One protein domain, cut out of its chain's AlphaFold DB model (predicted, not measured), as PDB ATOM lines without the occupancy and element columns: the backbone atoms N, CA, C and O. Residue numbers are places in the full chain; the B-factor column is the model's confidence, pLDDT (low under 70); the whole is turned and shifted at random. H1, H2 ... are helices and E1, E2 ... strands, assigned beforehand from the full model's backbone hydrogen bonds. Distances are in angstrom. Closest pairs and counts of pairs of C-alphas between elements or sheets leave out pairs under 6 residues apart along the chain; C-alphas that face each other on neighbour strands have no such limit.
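Overview. This is residues 7 to 89 of the 89 residues of an uncharacterized protein of Candidatus Cloacimonetes bacterium (UniProt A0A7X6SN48). Look for a narrow ribbon of two antiparallel strands, E1 and E2, with the long helix H2 passing slantwise beside it, nearer to E1, and both ends of H2 sticking out. The short helix H1 and the looping residues 14 to 33 gather toward the end of the ribbon where E1 ends and E2 begins. The 83 printed residues hold E1, H1, E2 and H2 in that order, a mixed class of helices and strands. The whole is loose, with a radius of gyration of the C-alphas of 15.9 A, and flat, spanning 45 by 38 by 19 A.

Along the chain. Find C-alpha 7 at (271.409, 145.863, 377.121); from there E1, residues 7 to 13, runs 17.6 A. H1 takes residues 34 to 43. E2 begins at C-alpha 46, at (263.663, 132.594, 378.444), and runs 18.7 A through residues 46 to 52. H2, residues 64 to 87, runs 34.8 A to C-alpha 87 at (277.032, 140.961, 395.016).

Arrangement. Look first at E1 and E2, antiparallel at 166 degrees: N 9 and O 49 are 2.8 A apart and N 51 and O 7 are 2.9 A apart, both within hydrogen-bond range. Residues 12 to 13 of E1 also pair, antiparallel, with residues 16 to 17. The closest C-alphas of E1 and H2 are those of Cys 7 and Val 75, 5.7 A apart. H1 and H2 are apart. Every O i to N i+4 pair is within hydrogen-bond range in H1, and 19 of 20 are in H2.

Size, cuts and confidence. The two farthest C-alphas, of Gly 15 and Asn 61, are 46.4 A apart. The printed part has no cut. The links E1 to H1 and E2 to H2 are long; H1 to E2 is tight. Residues 60 to 66 and 83 to 89 stand free. Look at residues 85 to 89 for pLDDT under 70.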
ATOM      1  N   CYS A   7     270.866 146.911 376.267       91.12
ATOM      2  CA  CYS A   7     271.409 145.863 377.121       91.12
ATOM      3  C   CYS A   7     270.336 144.787 377.336       91.12
ATOM      4  O   CYS A   7     269.252 145.080 377.842       91.12
ATOM      5  N   ILE A   8     270.632 143.545 376.945       89.19
ATOM      6  CA  ILE A   8     269.745 142.391 377.139       89.19
ATOM      7  C   ILE A   8     270.346 141.512 378.233       89.19
ATOM      8  O   ILE A   8     271.408 140.919 378.042       89.19
ATOM      9  N   ARG A   9     269.658 141.410 379.372       88.81
ATOM     10  CA  ARG A   9     270.058 140.555 380.492       88.81
ATOM     11  C   ARG A   9     269.201 139.299 380.510       88.81
ATOM     12  O   ARG A   9     267.984 139.372 380.642       88.81
ATOM     13  N   TYR A  10     269.834 138.137 380.413       89.50
ATOM     14  CA  TYR A  10     269.136 136.859 380.518       89.50
ATOM     15  C   TYR A  10     269.044 136.442 381.990       89.50
ATOM     16  O   TYR A  10     270.068 136.262 382.645       89.50
ATOM     17  N   LEU A  11     267.825 136.291 382.513       90.50
ATOM     18  CA  LEU A  11     267.568 136.007 383.929       90.50
ATOM     19  C   LEU A  11     267.385 134.509 384.175       90.50
ATOM     20  O   LEU A  11     268.063 133.916 385.017       90.50
ATOM     21  N   LYS A  12     266.465 133.886 383.429       93.56
ATOM     22  CA  LYS A  12     266.129 132.467 383.580       93.56
ATOM     23  C   LYS A  12     266.004 131.765 382.238       93.56
ATOM     24  O   LYS A  12     265.556 132.347 381.255       93.56
ATOM     25  N   LEU A  13     266.347 130.484 382.251       92.50
ATOM     26  CA  LEU A  13     266.167 129.526 381.173       92.50
ATOM     27  C   LEU A  13     265.307 128.374 381.706       92.50
ATOM     28  O   LEU A  13     265.677 127.734 382.690       92.50
ATOM     29  N   ASP A  14     264.142 128.151 381.102       92.31
ATOM     30  CA  ASP A  14     263.136 127.170 381.531       92.31
ATOM     31  C   ASP A  14     262.795 127.267 383.029       92.31
ATOM     32  O   ASP A  14     262.717 126.274 383.753       92.31
ATOM     33  N   GLY A  15     262.651 128.501 383.522       91.69
ATOM     34  CA  GLY A  15     262.360 128.792 384.928       91.69
ATOM     35  C   GLY A  15     263.552 128.639 385.883       91.69
ATOM     36  O   GLY A  15     263.407 128.924 387.069       91.69
ATOM     37  N   LYS A  16     264.737 128.238 385.400       92.31
ATOM     38  CA  LYS A  16     265.963 128.119 386.206       92.31
ATOM     39  C   LYS A  16     266.886 129.324 385.994       92.31
ATOM     40  O   LYS A  16     267.083 129.710 384.843       92.31
ATOM     41  N   PRO A  17     267.513 129.882 387.046       92.38
ATOM     42  CA  PRO A  17     268.487 130.960 386.898       92.38
ATOM     43  C   PRO A  17     269.628 130.594 385.948       92.38
ATOM     44  O   PRO A  17     270.119 129.454 385.947       92.38
ATOM     45  N   ILE A  18     270.063 131.562 385.147       89.25
ATOM     46  CA  ILE A  18     271.231 131.379 384.290       89.25
ATOM     47  C   ILE A  18     272.506 131.373 385.133       89.25
ATOM     48  O   ILE A  18     272.663 132.121 386.089       89.25
ATOM     49  N   ASN A  19     273.411 130.466 384.795       86.69
ATOM     50  CA  ASN A  19     274.677 130.226 385.464       86.69
ATOM     51  C   ASN A  19     275.712 129.695 384.459       86.69
ATOM     52  O   ASN A  19     275.422 129.456 383.284       86.69
ATOM     53  N   GLY A  20     276.936 129.453 384.931       82.31
ATOM     54  CA  GLY A  20     278.037 128.981 384.090       82.31
ATOM     55  C   GLY A  20     277.765 127.688 383.311       82.31
ATOM     56  O   GLY A  20     278.394 127.488 382.277       82.31
ATOM     57  N   LYS A  21     276.833 126.829 383.753       84.12
ATOM     58  CA  LYS A  21     276.525 125.542 383.106       84.12
ATOM     59  C   LYS A  21     275.479 125.662 381.996       84.12
ATOM     60  O   LYS A  21     275.598 124.964 380.996       84.12
ATOM     61  N   ASN A  22     274.467 126.517 382.159       85.94
ATOM     62  CA  ASN A  22     273.359 126.651 381.198       85.94
ATOM     63  C   ASN A  22     273.467 127.887 380.285       85.94
ATOM     64  O   ASN A  22     272.785 127.936 379.265       85.94
ATOM     65  N   ARG A  23     274.361 128.848 380.573       83.75
ATOM     66  CA  ARG A  23     274.541 130.057 379.744       83.75
ATOM     67  C   ARG A  23     274.898 129.770 378.284       83.75
ATOM     68  O   ARG A  23     274.548 130.547 377.410       83.75
ATOM     69  N   PHE A  24     275.547 128.643 377.990       82.44
ATOM     70  CA  PHE A  24     275.940 128.272 376.622       82.44
ATOM     71  C   PHE A  24     274.756 128.006 375.684       82.44
ATOM     72  O   PHE A  24     274.944 127.911 374.475       82.44
ATOM     73  N   VAL A  25     273.543 127.888 376.227       83.25
ATOM     74  CA  VAL A  25     272.314 127.808 375.435       83.25
ATOM     75  C   VAL A  25     271.995 129.147 374.764       83.25
ATOM     76  O   VAL A  25     271.535 129.155 373.628       83.25
ATOM     77  N   VAL A  26     272.275 130.269 375.440       81.94
ATOM     78  CA  VAL A  26     271.946 131.627 374.964       81.94
ATOM     79  C   VAL A  26     273.175 132.428 374.520       81.94
ATOM     80  O   VAL A  26     273.045 133.425 373.822       81.94
ATOM     81  N   PHE A  27     274.386 131.989 374.872       83.12
ATOM     82  CA  PHE A  27     275.633 132.644 374.476       83.12
ATOM     83  C   PHE A  27     276.155 132.026 373.180       83.12
ATOM     84  O   PHE A  27     276.562 130.863 373.156       83.12
ATOM     85  N   TRP A  28     276.198 132.821 372.111       81.19
ATOM     86  CA  TRP A  28     276.834 132.418 370.861       81.19
ATOM     87  C   TRP A  28     278.310 132.826 370.825       81.19
ATOM     88  O   TRP A  28     278.681 133.937 371.202       81.19
ATOM     89  N   SER A  29     279.160 131.933 370.324       77.69
ATOM     90  CA  SER A  29     280.569 132.201 370.038       77.69
ATOM     91  C   SER A  29     280.938 131.626 368.671       77.69
ATOM     92  O   SER A  29     280.258 130.737 368.153       77.69
ATOM     93  N   LYS A  30     282.042 132.102 368.078       76.88
ATOM     94  CA  LYS A  30     282.489 131.684 366.732       76.88
ATOM     95  C   LYS A  30     282.720 130.171 366.584       76.88
ATOM     96  O   LYS A  30     282.719 129.677 365.464       76.88
ATOM     97  N   SER A  31     282.925 129.440 367.682       81.25
ATOM     98  CA  SER A  31     283.107 127.984 367.674       81.25
ATOM     99  C   SER A  31     281.791 127.195 367.641       81.25
ATOM    100  O   SER A  31     281.818 125.975 367.485       81.25
ATOM    101  N   ILE A  32     280.638 127.859 367.771       80.75
ATOM    102  CA  ILE A  32     279.321 127.221 367.805       80.75
ATOM    103  C   ILE A  32     278.638 127.368 366.442       80.75
ATOM    104  O   ILE A  32     278.466 128.473 365.922       80.75
ATOM    105  N   ASN A  33     278.183 126.245 365.878       87.50
ATOM    106  CA  ASN A  33     277.369 126.250 364.665       87.50
ATOM    107  C   ASN A  33     276.092 127.087 364.878       87.50
ATOM    108  O   ASN A  33     275.314 126.814 365.793       87.50
ATOM    109  N   TYR A  34     275.877 128.082 364.015       85.88
ATOM    110  CA  TYR A  34     274.780 129.042 364.152       85.88
ATOM    111  C   TYR A  34     273.394 128.387 364.131       85.88
ATOM    112  O   TYR A  34     272.561 128.722 364.964       85.88
ATOM    113  N   LEU A  35     273.145 127.424 363.235       88.12
ATOM    114  CA  LEU A  35     271.844 126.747 363.159       88.12
ATOM    115  C   LEU A  35     271.562 125.938 364.427       88.12
ATOM    116  O   LEU A  35     270.452 125.973 364.951       88.12
ATOM    117  N   LYS A  36     272.585 125.258 364.960       83.19
ATOM    118  CA  LYS A  36     272.486 124.539 366.236       83.19
ATOM    119  C   LYS A  36     272.188 125.492 367.396       83.19
ATOM    120  O   LYS A  36     271.338 125.194 368.225       83.19
ATOM    121  N   TYR A  37     272.869 126.635 367.442       86.88
ATOM    122  CA  TYR A  37     272.603 127.682 368.427       86.88
ATOM    123  C   TYR A  37     271.172 128.225 368.313       86.88
ATOM    124  O   TYR A  37     270.455 128.276 369.307       86.88
ATOM    125  N   TYR A  38     270.739 128.570 367.100       86.94
ATOM    126  CA  TYR A  38     269.414 129.121 366.835       86.94
ATOM    127  C   TYR A  38     268.297 128.156 367.251       86.94
ATOM    128  O   TYR A  38     267.338 128.567 367.901       86.94
ATOM    129  N   TRP A  39     268.445 126.861 366.949       88.44
ATOM    130  CA  TRP A  39     267.489 125.857 367.412       88.44
ATOM    131  C   TRP A  39     267.463 125.677 368.918       88.44
ATOM    132  O   TRP A  39     266.374 125.573 369.475       88.44
ATOM    133  N   ASN A  40     268.617 125.702 369.581       84.19
ATOM    134  CA  ASN A  40     268.642 125.683 371.037       84.19
ATOM    135  C   ASN A  40     267.884 126.893 371.598       84.19
ATOM    136  O   ASN A  40     267.009 126.720 372.435       84.19
ATOM    137  N   LEU A  41     268.137 128.099 371.085       85.88
ATOM    138  CA  LEU A  41     267.460 129.310 371.545       85.88
ATOM    139  C   LEU A  41     265.927 129.204 371.431       85.88
ATOM    140  O   LEU A  41     265.216 129.568 372.363       85.88
ATOM    141  N   LEU A  42     265.418 128.684 370.309       88.38
ATOM    142  CA  LEU A  42     263.978 128.536 370.074       88.38
ATOM    143  C   LEU A  42     263.330 127.380 370.845       88.38
ATOM    144  O   LEU A  42     262.121 127.401 371.063       88.38
ATOM    145  N   ALA A  43     264.108 126.378 371.253       90.50
ATOM    146  CA  ALA A  43     263.612 125.235 372.014       90.50
ATOM    147  C   ALA A  43     263.390 125.541 373.507       90.50
ATOM    148  O   ALA A  43     262.812 124.712 374.210       90.50
ATOM    149  N   HIS A  44     263.837 126.702 373.993       89.94
ATOM    150  CA  HIS A  44     263.816 127.052 375.410       89.94
ATOM    151  C   HIS A  44     262.966 128.291 375.701       89.94
ATOM    152  O   HIS A  44     262.902 129.240 374.918       89.94
ATOM    153  N   LYS A  45     262.347 128.315 376.885       90.38
ATOM    154  CA  LYS A  45     261.664 129.506 377.395       90.38
ATOM    155  C   LYS A  45     262.669 130.371 378.146       90.38
ATOM    156  O   LYS A  45     263.332 129.897 379.066       90.38
ATOM    157  N   MET A  46     262.745 131.652 377.802       90.88
ATOM    158  CA  MET A  46     263.663 132.594 378.444       90.88
ATOM    159  C   MET A  46     262.906 133.707 379.161       90.88
ATOM    160  O   MET A  46     261.921 134.236 378.651       90.88
ATOM    161  N   GLU A  47     263.408 134.080 380.332       92.94
ATOM    162  CA  GLU A  47     263.073 135.339 380.990       92.94
ATOM    163  C   GLU A  47     264.241 136.295 380.771       92.94
ATOM    164  O   GLU A  47     265.373 135.994 381.163       92.94
ATOM    165  N   VAL A  48     263.970 137.426 380.124       91.50
ATOM    166  CA  VAL A  48     264.976 138.438 379.795       91.50
ATOM    167  C   VAL A  48     264.508 139.807 380.261       91.50
ATOM    168  O   VAL A  48     263.317 140.108 380.224       91.50
ATOM    169  N   GLU A  49     265.453 140.638 380.672       91.94
ATOM    170  CA  GLU A  49     265.242 142.064 380.875       91.94
ATOM    171  C   GLU A  49     265.923 142.831 379.745       91.94
ATOM    172  O   GLU A  49     267.072 142.549 379.395       91.94
ATOM    173  N   ILE A  50     265.207 143.789 379.163       92.19
ATOM    174  CA  ILE A  50     265.703 144.626 378.073       92.19
ATOM    175  C   ILE A  50     265.767 146.056 378.586       92.19
ATOM    176  O   ILE A  50     264.744 146.635 378.941       92.19
ATOM    177  N   ASN A  51     266.969 146.620 378.595       91.88
ATOM    178  CA  ASN A  51     267.220 147.988 379.018       91.88
ATOM    179  C   ASN A  51     267.665 148.821 377.821       91.88
ATOM    180  O   ASN A  51     268.710 148.558 377.221       91.88
ATOM    181  N   PHE A  52     266.868 149.832 377.489       93.25
ATOM    182  CA  PHE A  52     267.237 150.851 376.516       93.25
ATOM    183  C   PHE A  52     268.077 151.907 377.227       93.25
ATOM    184  O   PHE A  52     267.627 152.499 378.205       93.25
ATOM    185  N   LEU A  53     269.309 152.096 376.767       93.19
ATOM    186  CA  LEU A  53     270.229 153.065 377.348       93.19
ATOM    187  C   LEU A  53     270.086 154.419 376.662       93.19
ATOM    188  O   LEU A  53     269.552 154.523 375.556       93.19
ATOM    189  N   GLU A  54     270.640 155.443 377.310       92.38
ATOM    190  CA  GLU A  54     270.678 156.795 376.762       92.38
ATOM    191  C   GLU A  54     271.266 156.804 375.342       92.38
ATOM    192  O   GLU A  54     272.395 156.307 375.153       92.38
ATOM    193  N   PRO A  55     270.545 157.378 374.360       93.94
ATOM    194  CA  PRO A  55     270.998 157.451 372.984       93.94
ATOM    195  C   PRO A  55     272.391 158.073 372.862       93.94
ATOM    196  O   PRO A  55     272.809 158.939 373.633       93.94
ATOM    197  N   ILE A  56     273.138 157.597 371.876       93.06
ATOM    198  CA  ILE A  56     274.375 158.211 371.425       93.06
ATOM    199  C   ILE A  56     274.008 159.065 370.220       93.06
ATOM    200  O   ILE A  56     273.723 158.542 369.136       93.06
ATOM    201  N   GLU A  57     274.005 160.379 370.429       93.44
ATOM    202  CA  GLU A  57     273.708 161.334 369.371       93.44
ATOM    203  C   GLU A  57     274.713 161.242 368.226       93.44
ATOM    204  O   GLU A  57     275.900 160.921 368.407       93.44
ATOM    205  N   PHE A  58     274.201 161.522 367.030       90.12
ATOM    206  CA  PHE A  58     275.020 161.584 365.835       90.12
ATOM    207  C   PHE A  58     276.037 162.720 365.943       90.12
ATOM    208  O   PHE A  58     275.689 163.854 366.259       90.12
ATOM    209  N   ASP A  59     277.282 162.406 365.607       90.94
ATOM    210  CA  ASP A  59     278.382 163.356 365.565       90.94
ATOM    211  C   ASP A  59     279.136 163.158 364.242       90.94
ATOM    212  O   ASP A  59     279.616 162.048 363.993       90.94
ATOM    213  N   PRO A  60     279.215 164.180 363.369       89.50
ATOM    214  CA  PRO A  60     279.894 164.068 362.082       89.50
ATOM    215  C   PRO A  60     281.418 163.933 362.204       89.50
ATOM    216  O   PRO A  60     282.050 163.505 361.242       89.50
ATOM    217  N   ASN A  61     282.006 164.286 363.352       93.12
ATOM    218  CA  ASN A  61     283.446 164.170 363.587       93.12
ATOM    219  C   ASN A  61     283.844 162.815 364.180       93.12
ATOM    220  O   ASN A  61     285.032 162.515 364.257       93.12
ATOM    221  N   ARG A  62     282.864 162.010 364.606       91.62
ATOM    222  CA  ARG A  62     283.094 160.712 365.234       91.62
ATOM    223  C   ARG A  62     283.221 159.624 364.186       91.62
ATOM    224  O   ARG A  62     282.363 159.486 363.309       91.62
ATOM    225  N   ASP A  63     284.245 158.794 364.324       91.75
ATOM    226  CA  ASP A  63     284.404 157.647 363.444       91.75
ATOM    227  C   ASP A  63     283.586 156.423 363.908       91.75
ATOM    228  O   ASP A  63     282.998 156.356 364.994       91.75
ATOM    229  N   ARG A  64     283.518 155.407 363.041       90.25
ATOM    230  CA  ARG A  64     282.800 154.159 363.334       90.25
ATOM    231  C   ARG A  64     283.376 153.428 364.551       90.25
ATOM    232  O   ARG A  64     282.618 152.807 365.290       90.25
ATOM    233  N   SER A  65     284.696 153.436 364.716       92.50
ATOM    234  CA  SER A  65     285.382 152.709 365.783       92.50
ATOM    235  C   SER A  65     285.069 153.324 367.144       92.50
ATOM    236  O   SER A  65     284.715 152.602 368.072       92.50
ATOM    237  N   GLU A  66     285.108 154.650 367.236       91.12
ATOM    238  CA  GLU A  66     284.737 155.422 368.420       91.12
ATOM    239  C   GLU A  66     283.273 155.193 368.800       91.12
ATOM    240  O   GLU A  66     282.961 154.937 369.960       91.12
ATOM    241  N   LEU A  67     282.358 155.206 367.824       91.62
ATOM    242  CA  LEU A  67     280.946 154.914 368.078       91.62
ATOM    243  C   LEU A  67     280.738 153.487 368.609       91.62
ATOM    244  O   LEU A  67     279.956 153.283 369.542       91.62
ATOM    245  N   CYS A  68     281.438 152.501 368.040       91.19
ATOM    246  CA  CYS A  68     281.411 151.127 368.536       91.19
ATOM    247  C   CYS A  68     281.953 151.033 369.966       91.19
ATOM    248  O   CYS A  68     281.329 150.373 370.797       91.19
ATOM    249  N   GLN A  69     283.063 151.712 370.259       93.25
ATOM    250  CA  GLN A  69     283.682 151.725 371.581       93.25
ATOM    251  C   GLN A  69     282.754 152.352 372.631       93.25
ATOM    252  O   GLN A  69     282.469 151.720 373.642       93.25
ATOM    253  N   LEU A  70     282.178 153.526 372.351       92.00
ATOM    254  CA  LEU A  70     281.217 154.189 373.243       92.00
ATOM    255  C   LEU A  70     279.974 153.328 373.499       92.00
ATOM    256  O   LEU A  70     279.472 153.252 374.621       92.00
ATOM    257  N   THR A  71     279.469 152.663 372.457       92.25
ATOM    258  CA  THR A  71     278.330 151.743 372.586       92.25
ATOM    259  C   THR A  71     278.693 150.560 373.481       92.25
ATOM    260  O   THR A  71     277.921 150.202 374.371       92.25
ATOM    261  N   TYR A  72     279.874 149.972 373.269       91.88
ATOM    262  CA  TYR A  72     280.382 148.859 374.064       91.88
ATOM    263  C   TYR A  72     280.567 149.242 375.535       91.88
ATOM    264  O   TYR A  72     280.138 148.492 376.408       91.88
ATOM    265  N   GLU A  73     281.143 150.410 375.818       92.44
ATOM    266  CA  GLU A  73     281.338 150.917 377.179       92.44
ATOM    267  C   GLU A  73     280.005 151.143 377.892       92.44
ATOM    268  O   GLU A  73     279.822 150.664 379.009       92.44
ATOM    269  N   LYS A  74     279.024 151.786 377.239       91.81
ATOM    270  CA  LYS A  74     277.684 151.982 377.822       91.81
ATOM    271  C   LYS A  74     277.024 150.656 378.205       91.81
ATOM    272  O   LYS A  74     276.473 150.535 379.301       91.81
ATOM    273  N   VAL A  75     277.083 149.658 377.322       91.56
ATOM    274  CA  VAL A  75     276.490 148.336 377.579       91.56
ATOM    275  C   VAL A  75     277.261 147.581 378.665       91.56
ATOM    276  O   VAL A  75     276.631 147.030 379.567       91.56
ATOM    277  N   SER A  76     278.596 147.591 378.621       88.12
ATOM    278  CA  SER A  76     279.458 146.898 379.591       88.12
ATOM    279  C   SER A  76     279.321 147.478 380.996       88.12
ATOM    280  O   SER A  76     279.068 146.732 381.936       88.12
ATOM    281  N   ASN A  77     279.356 148.806 381.137       89.44
ATOM    282  CA  ASN A  77     279.184 149.480 382.428       89.44
ATOM    283  C   ASN A  77     277.808 149.191 383.042       89.44
ATOM    284  O   ASN A  77     277.682 149.019 384.254       89.44
ATOM    285  N   THR A  78     276.766 149.114 382.206       87.31
ATOM    286  CA  THR A  78     275.421 148.733 382.659       87.31
ATOM    287  C   THR A  78     275.392 147.279 383.133       87.31
ATOM    288  O   THR A  78     274.745 146.966 384.123       87.31
ATOM    289  N   PHE A  79     276.090 146.374 382.447       81.81
ATOM    290  CA  PHE A  79     276.179 144.978 382.868       81.81
ATOM    291  C   PHE A  79     276.931 144.826 384.203       81.81
ATOM    292  O   PHE A  79     276.439 144.163 385.114       81.81
ATOM    293  N   GLU A  80     278.086 145.478 384.347       82.50
ATOM    294  CA  GLU A  80     278.906 145.430 385.564       82.50
ATOM    295  C   GLU A  80     278.202 146.043 386.779       82.50
ATOM    296  O   GLU A  80     278.323 145.526 387.893       82.50
ATOM    297  N   SER A  81     277.427 147.116 386.590       82.75
ATOM    298  CA  SER A  81     276.666 147.719 387.687       82.75
ATOM    299  C   SER A  81     275.637 146.749 388.278       82.75
ATOM    300  O   SER A  81     275.449 146.733 389.496       82.75
ATOM    301  N   TYR A  82     275.035 145.880 387.457       75.12
ATOM    302  CA  TYR A  82     274.136 144.834 387.938       75.12
ATOM    303  C   TYR A  82     274.863 143.763 388.749       75.12
ATOM    304  O   TYR A  82     274.385 143.412 389.825       75.12
ATOM    305  N   GLU A  83     276.009 143.269 388.281       71.19
ATOM    306  CA  GLU A  83     276.791 142.263 389.018       71.19
ATOM    307  C   GLU A  83     277.216 142.793 390.395       71.19
ATOM    308  O   GLU A  83     277.079 142.102 391.405       71.19
ATOM    309  N   ASN A  84     277.632 144.060 390.460       70.44
ATOM    310  CA  ASN A  84     277.983 144.714 391.720       70.44
ATOM    311  C   ASN A  84     276.767 144.902 392.644       70.44
ATOM    312  O   ASN A  84     276.883 144.739 393.859       70.44
ATOM    313  N   CYS A  85     275.588 145.204 392.092       60.50
ATOM    314  CA  CYS A  85     274.355 145.329 392.871       60.50
ATOM    315  C   CYS A  85     273.897 143.975 393.446       60.50
ATOM    316  O   CYS A  85     273.468 143.907 394.596       60.50
ATOM    317  N   VAL A  86     274.036 142.892 392.673       59.09
ATOM    318  CA  VAL A  86     273.716 141.522 393.107       59.09
ATOM    319  C   VAL A  86     274.720 141.007 394.144       59.09
ATOM    320  O   VAL A  86     274.312 140.333 395.079       59.09
ATOM    321  N   ALA A  87     276.007 141.349 394.036       57.56
ATOM    322  CA  ALA A  87     277.032 140.961 395.016       57.56
ATOM    323  C   ALA A  87     276.920 141.700 396.367       57.56
ATOM    324  O   ALA A  87     277.509 141.266 397.356       57.56
ATOM    325  N   SER A  88     276.184 142.815 396.403       51.12
ATOM    326  CA  SER A  88     275.966 143.648 397.595       51.12
ATOM    327  C   SER A  88     274.651 143.340 398.332       51.12
ATOM    328  O   SER A  88     274.346 144.015 399.316       51.12
ATOM    329  N   SER A  89     273.866 142.374 397.836       43.22
ATOM    330  CA  SER A  89     272.530 141.990 398.327       43.22
ATOM    331  C   SER A  89     272.540 140.587 398.928       43.22
ATOM    332  O   SER A  89     271.794 140.366 399.908       43.22
TER     333      SER A  89